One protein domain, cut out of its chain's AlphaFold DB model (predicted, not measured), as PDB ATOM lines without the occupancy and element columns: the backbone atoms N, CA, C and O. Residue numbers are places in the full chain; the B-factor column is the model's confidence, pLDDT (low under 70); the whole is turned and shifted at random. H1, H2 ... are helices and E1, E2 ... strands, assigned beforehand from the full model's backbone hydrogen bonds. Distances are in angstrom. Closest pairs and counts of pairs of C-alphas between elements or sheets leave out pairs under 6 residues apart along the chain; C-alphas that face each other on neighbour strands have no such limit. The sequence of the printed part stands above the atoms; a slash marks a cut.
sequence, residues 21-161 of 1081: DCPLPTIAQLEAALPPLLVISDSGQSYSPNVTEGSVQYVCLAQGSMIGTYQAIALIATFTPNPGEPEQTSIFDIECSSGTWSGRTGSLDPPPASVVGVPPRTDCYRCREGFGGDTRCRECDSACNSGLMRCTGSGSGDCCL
ATOM      1  N   ASP A  21     164.883 194.839 230.438       82.56
ATOM      2  CA  ASP A  21     165.545 195.261 231.669       82.56
ATOM      3  C   ASP A  21     166.911 195.898 231.348       82.56
ATOM      4  O   ASP A  21     167.502 195.647 230.292       82.56
ATOM      5  N   CYS A  22     167.434 196.724 232.253       84.00
ATOM      6  CA  CYS A  22     168.638 197.523 232.015       84.00
ATOM      7  C   CYS A  22     169.818 197.016 232.858       84.00
ATOM      8  O   CYS A  22     169.614 196.649 234.011       84.00
ATOM      9  N   PRO A  23     171.069 197.056 232.369       87.12
ATOM     10  CA  PRO A  23     172.232 196.977 233.254       87.12
ATOM     11  C   PRO A  23     172.306 198.218 234.164       87.12
ATOM     12  O   PRO A  23     171.599 199.206 233.931       87.12
ATOM     13  N   LEU A  24     173.182 198.193 235.178       88.06
ATOM     14  CA  LEU A  24     173.435 199.375 236.016       88.06
ATOM     15  C   LEU A  24     173.757 200.604 235.139       88.06
ATOM     16  O   LEU A  24     174.498 200.477 234.160       88.06
ATOM     17  N   PRO A  25     173.191 201.783 235.452       87.81
ATOM     18  CA  PRO A  25     173.356 202.981 234.642       87.81
ATOM     19  C   PRO A  25     174.793 203.498 234.697       87.81
ATOM     20  O   PRO A  25     175.416 203.549 235.754       87.81
ATOM     21  N   THR A  26     175.280 203.968 233.556       88.88
ATOM     22  CA  THR A  26     176.483 204.811 233.483       88.88
ATOM     23  C   THR A  26     176.192 206.230 233.986       88.88
ATOM     24  O   THR A  26     175.037 206.659 233.992       88.88
ATOM     25  N   ILE A  27     177.234 206.994 234.340       87.75
ATOM     26  CA  ILE A  27     177.107 208.407 234.751       87.75
ATOM     27  C   ILE A  27     176.323 209.223 233.712       87.75
ATOM     28  O   ILE A  27     175.347 209.876 234.058       87.75
ATOM     29  N   ALA A  28     176.643 209.078 232.423       85.56
ATOM     30  CA  ALA A  28     175.936 209.779 231.349       85.56
ATOM     31  C   ALA A  28     174.438 209.420 231.270       85.56
ATOM     32  O   ALA A  28     173.603 210.254 230.917       85.56
ATOM     33  N   GLN A  29     174.073 208.175 231.593       87.62
ATOM     34  CA  GLN A  29     172.669 207.758 231.648       87.62
ATOM     35  C   GLN A  29     171.956 208.308 232.887       87.62
ATOM     36  O   GLN A  29     170.775 208.635 232.794       87.62
ATOM     37  N   LEU A  30     172.657 208.450 234.018       88.31
ATOM     38  CA  LEU A  30     172.130 209.133 235.201       88.31
ATOM     39  C   LEU A  30     171.879 210.610 234.896       88.31
ATOM     40  O   LEU A  30     170.764 211.087 235.076       88.31
ATOM     41  N   GLU A  31     172.855 211.314 234.334       88.12
ATOM     42  CA  GLU A  31     172.733 212.727 233.954       88.12
ATOM     43  C   GLU A  31     171.608 212.987 232.944       88.12
ATOM     44  O   GLU A  31     170.998 214.053 232.955       88.12
ATOM     45  N   ALA A  32     171.271 212.002 232.105       85.06
ATOM     46  CA  ALA A  32     170.111 212.071 231.218       85.06
ATOM     47  C   ALA A  32     168.771 211.791 231.933       85.06
ATOM     48  O   ALA A  32     167.732 212.309 231.518       85.06
ATOM     49  N   ALA A  33     168.775 210.978 232.994       85.38
ATOM     50  CA  ALA A  33     167.580 210.550 233.726       85.38
ATOM     51  C   ALA A  33     167.200 211.471 234.904       85.38
ATOM     52  O   ALA A  33     166.028 211.515 235.284       85.38
ATOM     53  N   LEU A  34     168.162 212.210 235.466       84.81
ATOM     54  CA  LEU A  34     167.999 213.113 236.613       84.81
ATOM     55  C   LEU A  34     167.259 214.442 236.338       84.81
ATOM     56  O   LEU A  34     166.474 214.840 237.196       84.81
ATOM     57  N   PRO A  35     167.412 215.139 235.191       83.81
ATOM     58  CA  PRO A  35     166.770 216.433 234.941       83.81
ATOM     59  C   PRO A  35     165.259 216.493 235.234       83.81
ATOM     60  O   PRO A  35     164.826 217.463 235.861       83.81
ATOM     61  N   PRO A  36     164.427 215.497 234.850       75.62
ATOM     62  CA  PRO A  36     162.999 215.525 235.166       75.62
ATOM     63  C   PRO A  36     162.684 215.332 236.657       75.62
ATOM     64  O   PRO A  36     161.568 215.640 237.071       75.62
ATOM     65  N   LEU A  37     163.630 214.835 237.460       74.81
ATOM     66  CA  LEU A  37     163.458 214.590 238.897       74.81
ATOM     67  C   LEU A  37     163.771 215.805 239.770       74.81
ATOM     68  O   LEU A  37     163.294 215.877 240.896       74.81
ATOM     69  N   LEU A  38     164.538 216.767 239.257       74.19
ATOM     70  CA  LEU A  38     164.979 217.952 240.007       74.19
ATOM     71  C   LEU A  38     163.927 219.082 240.025       74.19
ATOM     72  O   LEU A  38     164.125 220.129 240.640       74.19
ATOM     73  N   VAL A  39     162.778 218.891 239.367       67.50
ATOM     74  CA  VAL A  39     161.721 219.907 239.256       67.50
ATOM     75  C   VAL A  39     160.796 219.857 240.479       67.50
ATOM     76  O   VAL A  39     159.795 219.145 240.486       67.50
ATOM     77  N   ILE A  40     161.111 220.635 241.521       56.34
ATOM     78  CA  ILE A  40     160.341 220.627 242.785       56.34
ATOM     79  C   ILE A  40     159.083 221.523 242.755       56.34
ATOM     80  O   ILE A  40     158.165 221.330 243.552       56.34
ATOM     81  N   SER A  41     158.948 222.479 241.829       47.50
ATOM     82  CA  SER A  41     157.714 223.281 241.699       47.50
ATOM     83  C   SER A  41     157.627 224.017 240.356       47.50
ATOM     84  O   SER A  41     158.624 224.111 239.650       47.50
ATOM     85  N   ASP A  42     156.432 224.527 240.016       43.59
ATOM     86  CA  ASP A  42     155.977 225.144 238.745       43.59
ATOM     87  C   ASP A  42     156.840 226.287 238.133       43.59
ATOM     88  O   ASP A  42     156.418 226.953 237.185       43.59
ATOM     89  N   SER A  43     158.050 226.551 238.624       42.56
ATOM     90  CA  SER A  43     159.030 227.398 237.943       42.56
ATOM     91  C   SER A  43     159.740 226.571 236.873       42.56
ATOM     92  O   SER A  43     160.507 225.679 237.213       42.56
ATOM     93  N   GLY A  44     159.509 226.850 235.590       53.81
ATOM     94  CA  GLY A  44     160.137 226.160 234.452       53.81
ATOM     95  C   GLY A  44     161.658 226.347 234.322       53.81
ATOM     96  O   GLY A  44     162.126 226.756 233.264       53.81
ATOM     97  N   GLN A  45     162.425 226.085 235.382       61.09
ATOM     98  CA  GLN A  45     163.881 226.015 235.361       61.09
ATOM     99  C   GLN A  45     164.322 224.680 234.753       61.09
ATOM    100  O   GLN A  45     163.850 223.613 235.142       61.09
ATOM    101  N   SER A  46     165.210 224.757 233.765       66.44
ATOM    102  CA  SER A  46     165.888 223.608 233.175       66.44
ATOM    103  C   SER A  46     167.124 223.270 234.002       66.44
ATOM    104  O   SER A  46     167.965 224.147 234.189       66.44
ATOM    105  N   TYR A  47     167.250 222.020 234.439       75.50
ATOM    106  CA  TYR A  47     168.437 221.521 235.131       75.50
ATOM    107  C   TYR A  47     169.371 220.812 234.150       75.50
ATOM    108  O   TYR A  47     168.908 220.100 233.257       75.50
ATOM    109  N   SER A  48     170.677 221.010 234.310       82.00
ATOM    110  CA  SER A  48     171.731 220.280 233.590       82.00
ATOM    111  C   SER A  48     172.677 219.647 234.611       82.00
ATOM    112  O   SER A  48     173.753 220.197 234.858       82.00
ATOM    113  N   PRO A  49     172.246 218.543 235.249       84.25
ATOM    114  CA  PRO A  49     172.979 217.936 236.339       84.25
ATOM    115  C   PRO A  49     174.261 217.267 235.843       84.25
ATOM    116  O   PRO A  49     174.242 216.584 234.822       84.25
ATOM    117  N   ASN A  50     175.346 217.436 236.594       90.12
ATOM    118  CA  ASN A  50     176.616 216.741 236.383       90.12
ATOM    119  C   ASN A  50     176.955 215.949 237.650       90.12
ATOM    120  O   ASN A  50     177.053 216.537 238.733       90.12
ATOM    121  N   VAL A  51     177.052 214.626 237.525       89.62
ATOM    122  CA  VAL A  51     177.204 213.700 238.656       89.62
ATOM    123  C   VAL A  51     178.684 213.525 238.977       89.62
ATOM    124  O   VAL A  51     179.495 213.245 238.097       89.62
ATOM    125  N   THR A  52     179.048 213.653 240.251       89.31
ATOM    126  CA  THR A  52     180.433 213.519 240.708       89.31
ATOM    127  C   THR A  52     180.884 212.060 240.577       89.31
ATOM    128  O   THR A  52     180.232 211.144 241.091       89.31
ATOM    129  N   GLU A  53     181.995 211.822 239.880       84.12
ATOM    130  CA  GLU A  53     182.519 210.477 239.626       84.12
ATOM    131  C   GLU A  53     182.833 209.739 240.940       84.12
ATOM    132  O   GLU A  53     183.382 210.311 241.879       84.12
ATOM    133  N   GLY A  54     182.426 208.469 241.038       80.56
ATOM    134  CA  GLY A  54     182.606 207.653 242.247       80.56
ATOM    135  C   GLY A  54     181.635 207.946 243.400       80.56
ATOM    136  O   GLY A  54     181.657 207.221 244.389       80.56
ATOM    137  N   SER A  55     180.752 208.946 243.282       84.44
ATOM    138  CA  SER A  55     179.791 209.296 244.347       84.44
ATOM    139  C   SER A  55     178.526 208.430 244.398       84.44
ATOM    140  O   SER A  55     177.730 208.541 245.330       84.44
ATOM    141  N   VAL A  56     178.302 207.594 243.381       85.62
ATOM    142  CA  VAL A  56     177.055 206.837 243.225       85.62
ATOM    143  C   VAL A  56     177.043 205.630 244.161       85.62
ATOM    144  O   VAL A  56     177.816 204.690 243.990       85.62
ATOM    145  N   GLN A  57     176.107 205.621 245.107       86.44
ATOM    146  CA  GLN A  57     175.853 204.500 246.004       86.44
ATOM    147  C   GLN A  57     174.474 203.904 245.707       86.44
ATOM    148  O   GLN A  57     173.450 204.566 245.865       86.44
ATOM    149  N   TYR A  58     174.418 202.634 245.310       84.06
ATOM    150  CA  TYR A  58     173.146 201.932 245.137       84.06
ATOM    151  C   TYR A  58     172.580 201.526 246.499       84.06
ATOM    152  O   TYR A  58     173.282 200.948 247.323       84.06
ATOM    153  N   VAL A  59     171.305 201.829 246.726       77.12
ATOM    154  CA  VAL A  59     170.601 201.533 247.983       77.12
ATOM    155  C   VAL A  59     169.695 200.316 247.816       77.12
ATOM    156  O   VAL A  59     169.627 199.469 248.703       77.12
ATOM    157  N   CYS A  60     169.016 200.204 246.673       77.62
ATOM    158  CA  CYS A  60     168.121 199.093 246.367       77.62
ATOM    159  C   CYS A  60     168.129 198.785 244.875       77.62
ATOM    160  O   CYS A  60     168.099 199.701 244.049       77.62
ATOM    161  N   LEU A  61     168.159 197.497 244.541       76.56
ATOM    162  CA  LEU A  61     168.228 197.008 243.170       76.56
ATOM    163  C   LEU A  61     167.105 195.994 242.910       76.56
ATOM    164  O   LEU A  61     167.175 194.864 243.389       76.56
ATOM    165  N   ALA A  62     166.100 196.375 242.115       78.88
ATOM    166  CA  ALA A  62     165.056 195.456 241.665       78.88
ATOM    167  C   ALA A  62     165.547 194.666 240.447       78.88
ATOM    168  O   ALA A  62     165.822 195.234 239.387       78.88
ATOM    169  N   GLN A  63     165.658 193.353 240.610       79.06
ATOM    170  CA  GLN A  63     166.235 192.430 239.645       79.06
ATOM    171  C   GLN A  63     165.350 192.288 238.401       79.06
ATOM    172  O   GLN A  63     164.140 192.102 238.488       79.06
ATOM    173  N   GLY A  64     165.974 192.358 237.228       73.94
ATOM    174  CA  GLY A  64     165.340 192.058 235.951       73.94
ATOM    175  C   GLY A  64     165.263 190.562 235.659       73.94
ATOM    176  O   GLY A  64     165.773 189.722 236.400       73.94
ATOM    177  N   SER A  65     164.659 190.229 234.525       74.62
ATOM    178  CA  SER A  65     164.491 188.868 234.011       74.62
ATOM    179  C   SER A  65     165.807 188.129 233.754       74.62
ATOM    180  O   SER A  65     165.802 186.898 233.695       74.62
ATOM    181  N   MET A  66     166.927 188.849 233.625       75.31
ATOM    182  CA  MET A  66     168.268 188.275 233.524       75.31
ATOM    183  C   MET A  66     169.186 188.756 234.643       75.31
ATOM    184  O   MET A  66     169.090 189.892 235.106       75.31
ATOM    185  N   ILE A  67     170.130 187.912 235.032       73.06
ATOM    186  CA  ILE A  67     171.166 188.234 236.003       73.06
ATOM    187  C   ILE A  67     171.947 189.493 235.598       73.06
ATOM    188  O   ILE A  67     172.301 189.677 234.434       73.06
ATOM    189  N   GLY A  68     172.176 190.397 236.552       74.62
ATOM    190  CA  GLY A  68     172.862 191.672 236.292       74.62
ATOM    191  C   GLY A  68     172.043 192.709 235.509       74.62
ATOM    192  O   GLY A  68     172.566 193.781 235.207       74.62
ATOM    193  N   THR A  69     170.773 192.422 235.205       83.06
ATOM    194  CA  THR A  69     169.807 193.409 234.701       83.06
ATOM    195  C   THR A  69     168.828 193.822 235.795       83.06
ATOM    196  O   THR A  69     168.638 193.089 236.766       83.06
ATOM    197  N   TYR A  70     168.218 194.994 235.652       84.19
ATOM    198  CA  TYR A  70     167.406 195.645 236.669       84.19
ATOM    199  C   TYR A  70     166.192 196.331 236.045       84.19
ATOM    200  O   TYR A  70     166.280 196.934 234.972       84.19
ATOM    201  N   GLN A  71     165.068 196.261 236.751       81.50
ATOM    202  CA  GLN A  71     163.823 196.937 236.378       81.50
ATOM    203  C   GLN A  71     163.710 198.313 237.015       81.50
ATOM    204  O   GLN A  71     163.203 199.242 236.397       81.50
ATOM    205  N   ALA A  72     164.208 198.460 238.237       81.19
ATOM    206  CA  ALA A  72     164.233 199.715 238.965       81.19
ATOM    207  C   ALA A  72     165.425 199.722 239.918       81.19
ATOM    208  O   ALA A  72     165.846 198.670 240.400       81.19
ATOM    209  N   ILE A  73     165.962 200.905 240.189       84.31
ATOM    210  CA  ILE A  73     167.046 201.086 241.150       84.31
ATOM    211  C   ILE A  73     166.811 202.359 241.958       84.31
ATOM    212  O   ILE A  73     166.389 203.387 241.424       84.31
ATOM    213  N   ALA A  74     167.125 202.282 243.246       82.75
ATOM    214  CA  ALA A  74     167.239 203.439 244.114       82.75
ATOM    215  C   ALA A  74     168.715 203.671 244.439       82.75
ATOM    216  O   ALA A  74     169.428 202.735 244.815       82.75
ATOM    217  N   LEU A  75     169.169 204.910 244.301       85.31
ATOM    218  CA  LEU A  75     170.568 205.286 244.480       85.31
ATOM    219  C   LEU A  75     170.704 206.637 245.176       85.31
ATOM    220  O   LEU A  75     169.809 207.478 245.108       85.31
ATOM    221  N   ILE A  76     171.843 206.836 245.826       85.56
ATOM    222  CA  ILE A  76     172.332 208.125 246.302       85.56
ATOM    223  C   ILE A  76     173.402 208.580 245.317       85.56
ATOM    224  O   ILE A  76     174.267 207.789 244.945       85.56
ATOM    225  N   ALA A  77     173.344 209.834 244.886       86.88
ATOM    226  CA  ALA A  77     174.388 210.424 244.057       86.88
ATOM    227  C   ALA A  77     174.678 211.855 244.503       86.88
ATOM    228  O   ALA A  77     173.756 212.595 244.867       86.88
ATOM    229  N   THR A  78     175.954 212.237 244.439       88.50
ATOM    230  CA  THR A  78     176.386 213.631 244.557       88.50
ATOM    231  C   THR A  78     176.451 214.236 243.161       88.50
ATOM    232  O   THR A  78     176.994 213.633 242.238       88.50
ATOM    233  N   PHE A  79     175.844 215.402 242.973       88.00
ATOM    234  CA  PHE A  79     175.758 216.058 241.674       88.00
ATOM    235  C   PHE A  79     175.702 217.578 241.827       88.00
ATOM    236  O   PHE A  79     175.253 218.111 242.841       88.00
ATOM    237  N   THR A  80     176.125 218.288 240.790       88.31
ATOM    238  CA  THR A  80     175.888 219.731 240.644       88.31
ATOM    239  C   THR A  80     174.604 219.927 239.837       88.31
ATOM    240  O   THR A  80     174.549 219.428 238.714       88.31
ATOM    241  N   PRO A  81     173.552 220.595 240.353       82.62
ATOM    242  CA  PRO A  81     172.279 220.723 239.629       82.62
ATOM    243  C   PRO A  81     172.400 221.513 238.318       82.62
ATOM    244  O   PRO A  81     171.731 221.185 237.335       82.62
ATOM    245  N   ASN A  82     173.268 222.529 238.305       84.19
ATOM    246  CA  ASN A  82     173.681 223.291 237.131       84.19
ATOM    247  C   ASN A  82     175.167 223.683 237.237       84.19
ATOM    248  O   ASN A  82     175.697 223.794 238.349       84.19
ATOM    249  N   PRO A  83     175.849 223.970 236.112       81.88
ATOM    250  CA  PRO A  83     177.224 224.462 236.134       81.88
ATOM    251  C   PRO A  83     177.376 225.728 236.996       81.88
ATOM    252  O   PRO A  83     176.750 226.752 236.719       81.88
ATOM    253  N   GLY A  84     178.235 225.669 238.017       77.00
ATOM    254  CA  GLY A  84     178.508 226.783 238.934       77.00
ATOM    255  C   GLY A  84     177.653 226.816 240.208       77.00
ATOM    256  O   GLY A  84     177.871 227.690 241.046       77.00
ATOM    257  N   GLU A  85     176.720 225.878 240.382       81.06
ATOM    258  CA  GLU A  85     175.981 225.678 241.637       81.06
ATOM    259  C   GLU A  85     176.722 224.706 242.574       81.06
ATOM    260  O   GLU A  85     177.501 223.872 242.100       81.06
ATOM    261  N   PRO A  86     176.522 224.808 243.904       85.06
ATOM    262  CA  PRO A  86     177.153 223.897 244.853       85.06
ATOM    263  C   PRO A  86     176.685 222.454 244.635       85.06
ATOM    264  O   PRO A  86     175.536 222.212 244.260       85.06
ATOM    265  N   GLU A  87     177.573 221.502 244.920       87.06
ATOM    266  CA  GLU A  87     177.235 220.080 244.921       87.06
ATOM    267  C   GLU A  87     176.136 219.774 245.944       87.06
ATOM    268  O   GLU A  87     176.110 220.306 247.058       87.06
ATOM    269  N   GLN A  88     175.229 218.886 245.555       85.38
ATOM    270  CA  GLN A  88     174.150 218.370 246.383       85.38
ATOM    271  C   GLN A  88     174.198 216.850 246.365       85.38
ATOM    272  O   GLN A  88     174.581 216.243 245.370       85.38
ATOM    273  N   THR A  89     173.819 216.227 247.476       84.56
ATOM    274  CA  THR A  89     173.699 214.770 247.569       84.56
ATOM    275  C   THR A  89     172.254 214.430 247.862       84.56
ATOM    276  O   THR A  89     171.687 214.955 248.819       84.56
ATOM    277  N   SER A  90     171.680 213.551 247.049       78.62
ATOM    278  CA  SER A  90     170.245 213.266 247.056       78.62
ATOM    279  C   SER A  90     169.955 211.807 246.729       78.62
ATOM    280  O   SER A  90     170.807 211.098 246.191       78.62
ATOM    281  N   ILE A  91     168.740 211.366 247.064       79.69
ATOM    282  CA  ILE A  91     168.229 210.028 246.744       79.69
ATOM    283  C   ILE A  91     167.386 210.108 245.468       79.69
ATOM    284  O   ILE A  91     166.510 210.965 245.341       79.69
ATOM    285  N   PHE A  92     167.615 209.171 244.553       81.44
ATOM    286  CA  PHE A  92     166.899 209.054 243.287       81.44
ATOM    287  C   PHE A  92     166.318 207.652 243.108       81.44
ATOM    288  O   PHE A  92     166.986 206.658 243.392       81.44
ATOM    289  N   ASP A  93     165.083 207.583 242.607       81.88
ATOM    290  CA  ASP A  93     164.426 206.366 242.117       81.88
ATOM    291  C   ASP A  93     164.286 206.478 240.593       81.88
ATOM    292  O   ASP A  93     163.629 207.396 240.072       81.88
ATOM    293  N   ILE A  94     164.931 205.554 239.882       84.19
ATOM    294  CA  ILE A  94     164.902 205.471 238.422       84.19
ATOM    295  C   ILE A  94     164.443 204.081 237.978       84.19
ATOM    296  O   ILE A  94     164.787 203.055 238.565       84.19
ATOM    297  N   GLU A  95     163.656 204.048 236.907       85.19
ATOM    298  CA  GLU A  95     163.036 202.839 236.371       85.19
ATOM    299  C   GLU A  95     163.501 202.603 234.935       85.19
ATOM    300  O   GLU A  95     163.622 203.539 234.133       85.19
ATOM    301  N   CYS A  96     163.779 201.344 234.619       85.69
ATOM    302  CA  CYS A  96     164.142 200.920 233.285       85.69
ATOM    303  C   CYS A  96     162.877 200.717 232.457       85.69
ATOM    304  O   CYS A  96     162.020 199.890 232.768       85.69
ATOM    305  N   SER A  97     162.778 201.448 231.354       79.62
ATOM    306  CA  SER A  97     161.754 201.229 230.344       79.62
ATOM    307  C   SER A  97     162.428 200.984 228.998       79.62
ATOM    308  O   SER A  97     163.116 201.846 228.454       79.62
ATOM    309  N   SER A  98     162.252 199.772 228.463       78.50
ATOM    310  CA  SER A  98     162.771 199.365 227.146       78.50
ATOM    311  C   SER A  98     164.279 199.616 226.958       78.50
ATOM    312  O   SER A  98     164.693 200.171 225.941       78.50
ATOM    313  N   GLY A  99     165.102 199.253 227.948       77.44
ATOM    314  CA  GLY A  99     166.558 199.433 227.895       77.44
ATOM    315  C   GLY A  99     167.054 200.857 228.179       77.44
ATOM    316  O   GLY A  99     168.250 201.121 228.053       77.44
ATOM    317  N   THR A 100     166.171 201.781 228.575       81.62
ATOM    318  CA  THR A 100     166.542 203.149 228.965       81.62
ATOM    319  C   THR A 100     166.089 203.491 230.377       81.62
ATOM    320  O   THR A 100     164.954 203.210 230.764       81.62
ATOM    321  N   TRP A 101     166.983 204.121 231.140       87.81
ATOM    322  CA  TRP A 101     166.691 204.617 232.480       87.81
ATOM    323  C   TRP A 101     165.866 205.899 232.413       87.81
ATOM    324  O   TRP A 101     166.182 206.822 231.664       87.81
ATOM    325  N   SER A 102     164.809 205.952 233.213       84.25
ATOM    326  CA  SER A 102     163.913 207.097 233.313       84.25
ATOM    327  C   SER A 102     163.673 207.454 234.774       84.25
ATOM    328  O   SER A 102     163.487 206.577 235.615       84.25
ATOM    329  N   GLY A 103     163.698 208.749 235.080       78.69
ATOM    330  CA  GLY A 103     163.438 209.229 236.428       78.69
ATOM    331  C   GLY A 103     161.986 209.020 236.843       78.69
ATOM    332  O   GLY A 103     161.070 209.427 236.125       78.69
ATOM    333  N   ARG A 104     161.771 208.424 238.020       73.12
ATOM    334  CA  ARG A 104     160.442 208.214 238.603       73.12
ATOM    335  C   ARG A 104     160.119 209.197 239.726       73.12
ATOM    336  O   ARG A 104     159.096 209.879 239.665       73.12
ATOM    337  N   THR A 105     160.986 209.268 240.733       68.75
ATOM    338  CA  THR A 105     160.894 210.202 241.866       68.75
ATOM    339  C   THR A 105     162.290 210.589 242.349       68.75
ATOM    340  O   THR A 105     163.201 209.766 242.321       68.75
ATOM    341  N   GLY A 106     162.450 211.823 242.816       59.84
ATOM    342  CA  GLY A 106     163.661 212.297 243.479       59.84
ATOM    343  C   GLY A 106     163.341 213.490 244.373       59.84
ATOM    344  O   GLY A 106     162.327 214.161 244.158       59.84
ATOM    345  N   SER A 107     164.202 213.743 245.354       62.22
ATOM    346  CA  SER A 107     164.156 214.937 246.199       62.22
ATOM    347  C   SER A 107     165.529 215.568 246.293       62.22
ATOM    348  O   SER A 107     166.543 214.879 246.278       62.22
ATOM    349  N   LEU A 108     165.546 216.892 246.426       63.12
ATOM    350  CA  LEU A 108     166.747 217.651 246.770       63.12
ATOM    351  C   LEU A 108     167.062 217.587 248.276       63.12
ATOM    352  O   LEU A 108     168.045 218.175 248.723       63.12
ATOM    353  N   ASP A 109     166.249 216.887 249.071       65.06
ATOM    354  CA  ASP A 109     166.524 216.681 250.487       65.06
ATOM    355  C   ASP A 109     167.771 215.796 250.674       65.06
ATOM    356  O   ASP A 109     167.937 214.787 249.976       65.06
ATOM    357  N   PRO A 110     168.649 216.133 251.634       66.62
ATOM    358  CA  PRO A 110     169.836 215.339 251.907       66.62
ATOM    359  C   PRO A 110     169.462 213.931 252.404       66.62
ATOM    360  O   PRO A 110     168.529 213.782 253.206       66.62
ATOM    361  N   PRO A 111     170.199 212.881 251.988       69.25
ATOM    362  CA  PRO A 111     169.948 211.525 252.446       69.25
ATOM    363  C   PRO A 111     170.148 211.426 253.969       69.25
ATOM    364  O   PRO A 111     171.137 211.933 254.501       69.25
ATOM    365  N   PRO A 112     169.257 210.737 254.700       67.25
ATOM    366  CA  PRO A 112     169.466 210.473 256.120       67.25
ATOM    367  C   PRO A 112     170.745 209.659 256.358       67.25
ATOM    368  O   PRO A 112     170.997 208.698 255.634       67.25
ATOM    369  N   ALA A 113     171.496 209.972 257.418       66.25
ATOM    370  CA  ALA A 113     172.787 209.339 257.720       66.25
ATOM    371  C   ALA A 113     172.743 207.798 257.778       66.25
ATOM    372  O   ALA A 113     173.730 207.145 257.470       66.25
ATOM    373  N   SER A 114     171.593 207.202 258.103       62.09
ATOM    374  CA  SER A 114     171.425 205.747 258.201       62.09
ATOM    375  C   SER A 114     171.372 204.980 256.870       62.09
ATOM    376  O   SER A 114     171.252 203.768 256.916       62.09
ATOM    377  N   VAL A 115     171.420 205.625 255.693       63.03
ATOM    378  CA  VAL A 115     171.580 204.914 254.387       63.03
ATOM    379  C   VAL A 115     172.915 205.186 253.701       63.03
ATOM    380  O   VAL A 115     173.258 204.500 252.742       63.03
ATOM    381  N   VAL A 116     173.673 206.177 254.165       67.56
ATOM    382  CA  VAL A 116     174.956 206.534 253.553       67.56
ATOM    383  C   VAL A 116     176.006 205.517 254.006       67.56
ATOM    384  O   VAL A 116     176.172 205.295 255.201       67.56
ATOM    385  N   GLY A 117     176.682 204.863 253.059       64.75
ATOM    386  CA  GLY A 117     177.683 203.820 253.330       64.75
ATOM    387  C   GLY A 117     177.130 202.421 253.650       64.75
ATOM    388  O   GLY A 117     177.909 201.512 253.928       64.75
ATOM    389  N   VAL A 118     175.809 202.223 253.600       65.88
ATOM    390  CA  VAL A 118     175.179 200.899 253.753       65.88
ATOM    391  C   VAL A 118     175.319 200.087 252.450       65.88
ATOM    392  O   VAL A 118     175.136 200.662 251.369       65.88
ATOM    393  N   PRO A 119     175.620 198.772 252.512       65.25
ATOM    394  CA  PRO A 119     175.632 197.907 251.333       65.25
ATOM    395  C   PRO A 119     174.291 197.911 250.571       65.25
ATOM    396  O   PRO A 119     173.234 198.025 251.196       65.25
ATOM    397  N   PRO A 120     174.302 197.761 249.233       71.81
ATOM    398  CA  PRO A 120     173.083 197.724 248.427       71.81
ATOM    399  C   PRO A 120     172.192 196.530 248.800       71.81
ATOM    400  O   PRO A 120     172.649 195.388 248.787       71.81
ATOM    401  N   ARG A 121     170.901 196.778 249.058       69.31
ATOM    402  CA  ARG A 121     169.904 195.716 249.281       69.31
ATOM    403  C   ARG A 121     169.374 195.156 247.957       69.31
ATOM    404  O   ARG A 121     168.942 195.909 247.084       69.31
ATOM    405  N   THR A 122     169.349 193.830 247.825       66.19
ATOM    406  CA  THR A 122     168.782 193.111 246.660       66.19
ATOM    407  C   THR A 122     167.416 192.469 246.937       66.19
ATOM    408  O   THR A 122     166.768 191.953 246.028       66.19
ATOM    409  N   ASP A 123     166.978 192.503 248.194       63.44
ATOM    410  CA  ASP A 123     165.688 192.030 248.717       63.44
ATOM    411  C   ASP A 123     164.648 193.165 248.837       63.44
ATOM    412  O   ASP A 123     163.591 193.026 249.452       63.44
ATOM    413  N   CYS A 124     164.941 194.311 248.223       69.38
ATOM    414  CA  CYS A 124     164.038 195.442 248.109       69.38
ATOM    415  C   CYS A 124     163.567 195.601 246.661       69.38
ATOM    416  O   CYS A 124     164.346 195.444 245.721       69.38
ATOM    417  N   TYR A 125     162.298 195.984 246.484       64.38
ATOM    418  CA  TYR A 125     161.776 196.355 245.167       64.38
ATOM    419  C   TYR A 125     161.806 197.872 244.912       64.38
ATOM    420  O   TYR A 125     162.108 198.291 243.797       64.38
ATOM    421  N   ARG A 126     161.500 198.726 245.907       66.75
ATOM    422  CA  ARG A 126     161.521 200.203 245.757       66.75
ATOM    423  C   ARG A 126     161.761 200.931 247.073       66.75
ATOM    424  O   ARG A 126     161.167 200.552 248.078       66.75
ATOM    425  N   CYS A 127     162.482 202.053 247.055       59.69
ATOM    426  CA  CYS A 127     162.606 202.942 248.218       59.69
ATOM    427  C   CYS A 127     161.781 204.227 248.032       59.69
ATOM    428  O   CYS A 127     161.743 204.786 246.940       59.69
ATOM    429  N   ARG A 128     161.068 204.681 249.075       53.75
ATOM    430  CA  ARG A 128     160.220 205.892 249.036       53.75
ATOM    431  C   ARG A 128     160.644 206.882 250.114       53.75
ATOM    432  O   ARG A 128     161.000 206.490 251.221       53.75
ATOM    433  N   GLU A 129     160.498 208.168 249.826       47.97
ATOM    434  CA  GLU A 129     160.621 209.228 250.825       47.97
ATOM    435  C   GLU A 129     159.456 209.238 251.827       47.97
ATOM    436  O   GLU A 129     158.287 209.088 251.449       47.97
ATOM    437  N   GLY A 130     159.780 209.471 253.106       45.56
ATOM    438  CA  GLY A 130     158.817 209.968 254.095       45.56
ATOM    439  C   GLY A 130     158.429 209.080 255.287       45.56
ATOM    440  O   GLY A 130     157.394 209.362 255.881       45.56
ATOM    441  N   PHE A 131     159.204 208.068 255.699       33.56
ATOM    442  CA  PHE A 131     158.988 207.371 256.984       33.56
ATOM    443  C   PHE A 131     160.325 207.054 257.684       33.56
ATOM    444  O   PHE A 131     161.306 206.715 257.028       33.56
ATOM    445  N   GLY A 132     160.382 207.242 259.006       31.17
ATOM    446  CA  GLY A 132     161.596 207.082 259.817       31.17
ATOM    447  C   GLY A 132     161.981 205.621 260.090       31.17
ATOM    448  O   GLY A 132     161.111 204.782 260.314       31.17
ATOM    449  N   GLY A 133     163.293 205.351 260.121       42.59
ATOM    450  CA  GLY A 133     163.905 204.035 260.383       42.59
ATOM    451  C   GLY A 133     164.339 203.275 259.118       42.59
ATOM    452  O   GLY A 133     164.136 203.760 258.007       42.59
ATOM    453  N   ASP A 134     164.927 202.082 259.278       45.75
ATOM    454  CA  ASP A 134     165.376 201.137 258.219       45.75
ATOM    455  C   ASP A 134     164.274 200.671 257.234       45.75
ATOM    456  O   ASP A 134     164.489 199.857 256.342       45.75
ATOM    457  N   THR A 135     163.071 201.228 257.349       46.88
ATOM    458  CA  THR A 135     161.847 200.909 256.601       46.88
ATOM    459  C   THR A 135     161.719 201.656 255.265       46.88
ATOM    460  O   THR A 135     160.660 201.640 254.635       46.88
ATOM    461  N   ARG A 136     162.777 202.344 254.812       57.81
ATOM    462  CA  ARG A 136     162.752 203.228 253.625       57.81
ATOM    463  C   ARG A 136     162.662 202.502 252.289       57.81
ATOM    464  O   ARG A 136     162.352 203.130 251.279       57.81
ATOM    465  N   CYS A 137     162.881 201.199 252.296       57.25
ATOM    466  CA  CYS A 137     162.821 200.330 251.141       57.25
ATOM    467  C   CYS A 137     161.687 199.329 251.365       57.25
ATOM    468  O   CYS A 137     161.681 198.604 252.355       57.25
ATOM    469  N   ARG A 138     160.670 199.353 250.497       60.50
ATOM    470  CA  ARG A 138     159.559 198.405 250.539       60.50
ATOM    471  C   ARG A 138     160.136 197.037 250.182       60.50
ATOM    472  O   ARG A 138     160.520 196.806 249.032       60.50
ATOM    473  N   GLU A 139     160.230 196.192 251.199       60.03
ATOM    474  CA  GLU A 139     160.568 194.781 251.056       60.03
ATOM    475  C   GLU A 139     159.547 194.128 250.131       60.03
ATOM    476  O   GLU A 139     158.382 194.549 250.065       60.03
ATOM    477  N   CYS A 140     159.987 193.122 249.386       60.03
ATOM    478  CA  CYS A 140     159.026 192.230 248.767       60.03
ATOM    479  C   CYS A 140     158.156 191.582 249.852       60.03
ATOM    480  O   CYS A 140     158.556 191.493 251.015       60.03
ATOM    481  N   ASP A 141     156.946 191.147 249.495       56.56
ATOM    482  CA  ASP A 141     156.110 190.404 250.439       56.56
ATOM    483  C   ASP A 141     156.894 189.219 251.034       56.56
ATOM    484  O   ASP A 141     157.844 188.714 250.428       56.56
ATOM    485  N   SER A 142     156.472 188.758 252.219       53.69
ATOM    486  CA  SER A 142     157.175 187.796 253.093       53.69
ATOM    487  C   SER A 142     157.686 186.505 252.433       53.69
ATOM    488  O   SER A 142     158.471 185.780 253.042       53.69
ATOM    489  N   ALA A 143     157.269 186.222 251.199       53.12
ATOM    490  CA  ALA A 143     157.759 185.146 250.357       53.12
ATOM    491  C   ALA A 143     159.216 185.315 249.886       53.12
ATOM    492  O   ALA A 143     159.823 184.283 249.638       53.12
ATOM    493  N   CYS A 144     159.787 186.531 249.793       54.47
ATOM    494  CA  CYS A 144     161.192 186.735 249.370       54.47
ATOM    495  C   CYS A 144     162.192 186.898 250.546       54.47
ATOM    496  O   CYS A 144     163.398 186.988 250.326       54.47
ATOM    497  N   ASN A 145     161.728 186.886 251.800       49.12
ATOM    498  CA  ASN A 145     162.521 187.276 252.980       49.12
ATOM    499  C   ASN A 145     163.460 186.184 253.552       49.12
ATOM    500  O   ASN A 145     163.939 186.329 254.674       49.12
ATOM    501  N   SER A 146     163.753 185.088 252.835       51.56
ATOM    502  CA  SER A 146     164.661 184.031 253.344       51.56
ATOM    503  C   SER A 146     166.157 184.293 253.101       51.56
ATOM    504  O   SER A 146     166.974 183.396 253.293       51.56
ATOM    505  N   GLY A 147     166.537 185.508 252.690       46.00
ATOM    506  CA  GLY A 147     167.943 185.911 252.528       46.00
ATOM    507  C   GLY A 147     168.667 185.279 251.332       46.00
ATOM    508  O   GLY A 147     169.848 185.530 251.136       46.00
ATOM    509  N   LEU A 148     167.972 184.477 250.519       51.59
ATOM    510  CA  LEU A 148     168.519 183.825 249.324       51.59
ATOM    511  C   LEU A 148     167.784 184.189 248.019       51.59
ATOM    512  O   LEU A 148     168.074 183.607 246.978       51.59
ATOM    513  N   MET A 149     166.836 185.132 248.051       61.56
ATOM    514  CA  MET A 149     165.914 185.414 246.940       61.56
ATOM    515  C   MET A 149     166.007 186.873 246.479       61.56
ATOM    516  O   MET A 149     166.108 187.779 247.304       61.56
ATOM    517  N   ARG A 150     165.947 187.115 245.161       69.56
ATOM    518  CA  ARG A 150     165.988 188.472 244.581       69.56
ATOM    519  C   ARG A 150     164.599 188.974 244.204       69.56
ATOM    520  O   ARG A 150     163.823 188.248 243.594       69.56
ATOM    521  N   CYS A 151     164.315 190.236 244.497       71.81
ATOM    522  CA  CYS A 151     163.048 190.882 244.153       71.81
ATOM    523  C   CYS A 151     162.949 191.207 242.656       71.81
ATOM    524  O   CYS A 151     163.763 191.978 242.155       71.81
ATOM    525  N   THR A 152     161.927 190.699 241.961       68.88
ATOM    526  CA  THR A 152     161.620 191.040 240.553       68.88
ATOM    527  C   THR A 152     160.355 191.885 240.403       68.88
ATOM    528  O   THR A 152     159.912 192.143 239.289       68.88
ATOM    529  N   GLY A 153     159.728 192.297 241.509       65.38
ATOM    530  CA  GLY A 153     158.433 192.974 241.485       65.38
ATOM    531  C   GLY A 153     157.842 193.204 242.875       65.38
ATOM    532  O   GLY A 153     158.505 193.014 243.889       65.38
ATOM    533  N   SER A 154     156.590 193.667 242.917       59.12
ATOM    534  CA  SER A 154     155.895 194.053 244.157       59.12
ATOM    535  C   SER A 154     154.873 193.033 244.670       59.12
ATOM    536  O   SER A 154     154.235 193.297 245.684       59.12
ATOM    537  N   GLY A 155     154.636 191.942 243.944       58.22
ATOM    538  CA  GLY A 155     153.689 190.888 244.298       58.22
ATOM    539  C   GLY A 155     154.345 189.684 244.976       58.22
ATOM    540  O   GLY A 155     155.546 189.459 244.867       58.22
ATOM    541  N   SER A 156     153.528 188.852 245.624       54.75
ATOM    542  CA  SER A 156     153.961 187.637 246.334       54.75
ATOM    543  C   SER A 156     154.568 186.539 245.446       54.75
ATOM    544  O   SER A 156     155.127 185.581 245.972       54.75
ATOM    545  N   GLY A 157     154.452 186.660 244.119       59.50
ATOM    546  CA  GLY A 157     155.086 185.779 243.130       59.50
ATOM    547  C   GLY A 157     156.309 186.390 242.440       59.50
ATOM    548  O   GLY A 157     156.892 185.739 241.580       59.50
ATOM    549  N   ASP A 158     156.700 187.612 242.803       68.31
ATOM    550  CA  ASP A 158     157.779 188.349 242.142       68.31
ATOM    551  C   ASP A 158     159.123 188.163 242.874       68.31
ATOM    552  O   ASP A 158     159.868 189.118 243.113       68.31
ATOM    553  N   CYS A 159     159.414 186.919 243.259       69.62
ATOM    554  CA  CYS A 159     160.702 186.506 243.805       69.62
ATOM    555  C   CYS A 159     161.429 185.651 242.768       69.62
ATOM    556  O   CYS A 159     160.904 184.636 242.307       69.62
ATOM    557  N   CYS A 160     162.671 186.002 242.460       73.31
ATOM    558  CA  CYS A 160     163.583 185.118 241.760       73.31
ATOM    559  C   CYS A 160     164.324 184.240 242.769       73.31
ATOM    560  O   CYS A 160     165.142 184.743 243.544       73.31
ATOM    561  N   LEU A 161     164.027 182.937 242.760       66.06
ATOM    562  CA  LEU A 161     164.651 181.947 243.646       66.06
ATOM    563  C   LEU A 161     166.017 181.491 243.127       66.06
ATOM    564  O   LEU A 161     166.927 181.222 243.907       66.06
TER     565      LEU A 161
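AT A GLANCE: This is residues 21 to 161 of the 1081 residues of an uncharacterized protein of Amphimedon queenslandica (UniProt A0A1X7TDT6). With little regular structure, the domain is a strongly twisted wall of four strands, E1 to E4, with H1 over one face and the small E5-E6 hairpin over the other. The 141 printed residues include H1, then E1 to E6, mostly strand; E1 to E4 form a meander, each strand the antiparallel neighbour of the one before. It is compact, radius of gyration of the C-alphas 15.2 A, spanning 47 by 34 by 30 A.

HOW THE PARTS SIT: H1, residues 27 to 33, with every O i to N i+4 pair within hydrogen-bond range, is on the sheet of E1, 57 to 63, E2, 70 to 80, E3, 88 to 97, and E4, 100 to 106; its closest C-alphas to E4 are Ala 33 and Ser 102, 5.1 A. Within hydrogen-bond range are N 59 and O 74, 2.8 A, N 75 and O 92, 2.9 A, and N 95 and O 102, 2.8 A. E5, 124 to 127, and E6, 137 to 139, form a hairpin, N 138 and O 126 2.7 A apart; E5's closest C-alphas to E1 are Tyr 125 and Ala 62, 4.9 A.

IN THESE COORDINATES: C-alpha 27 begins H1 at (177.107, 208.407, 234.751); C-alpha 139 ends E6 at (160.568, 194.781, 251.056). E2 is 25.8 A long, E3 26.5 A.

THE WHOLE: The printed part has no cut; H1 to E1 and E4 to E5 are long links. Mean pLDDT of the printed part is 71.9, with 62 residues under 70, among them 121 to 150.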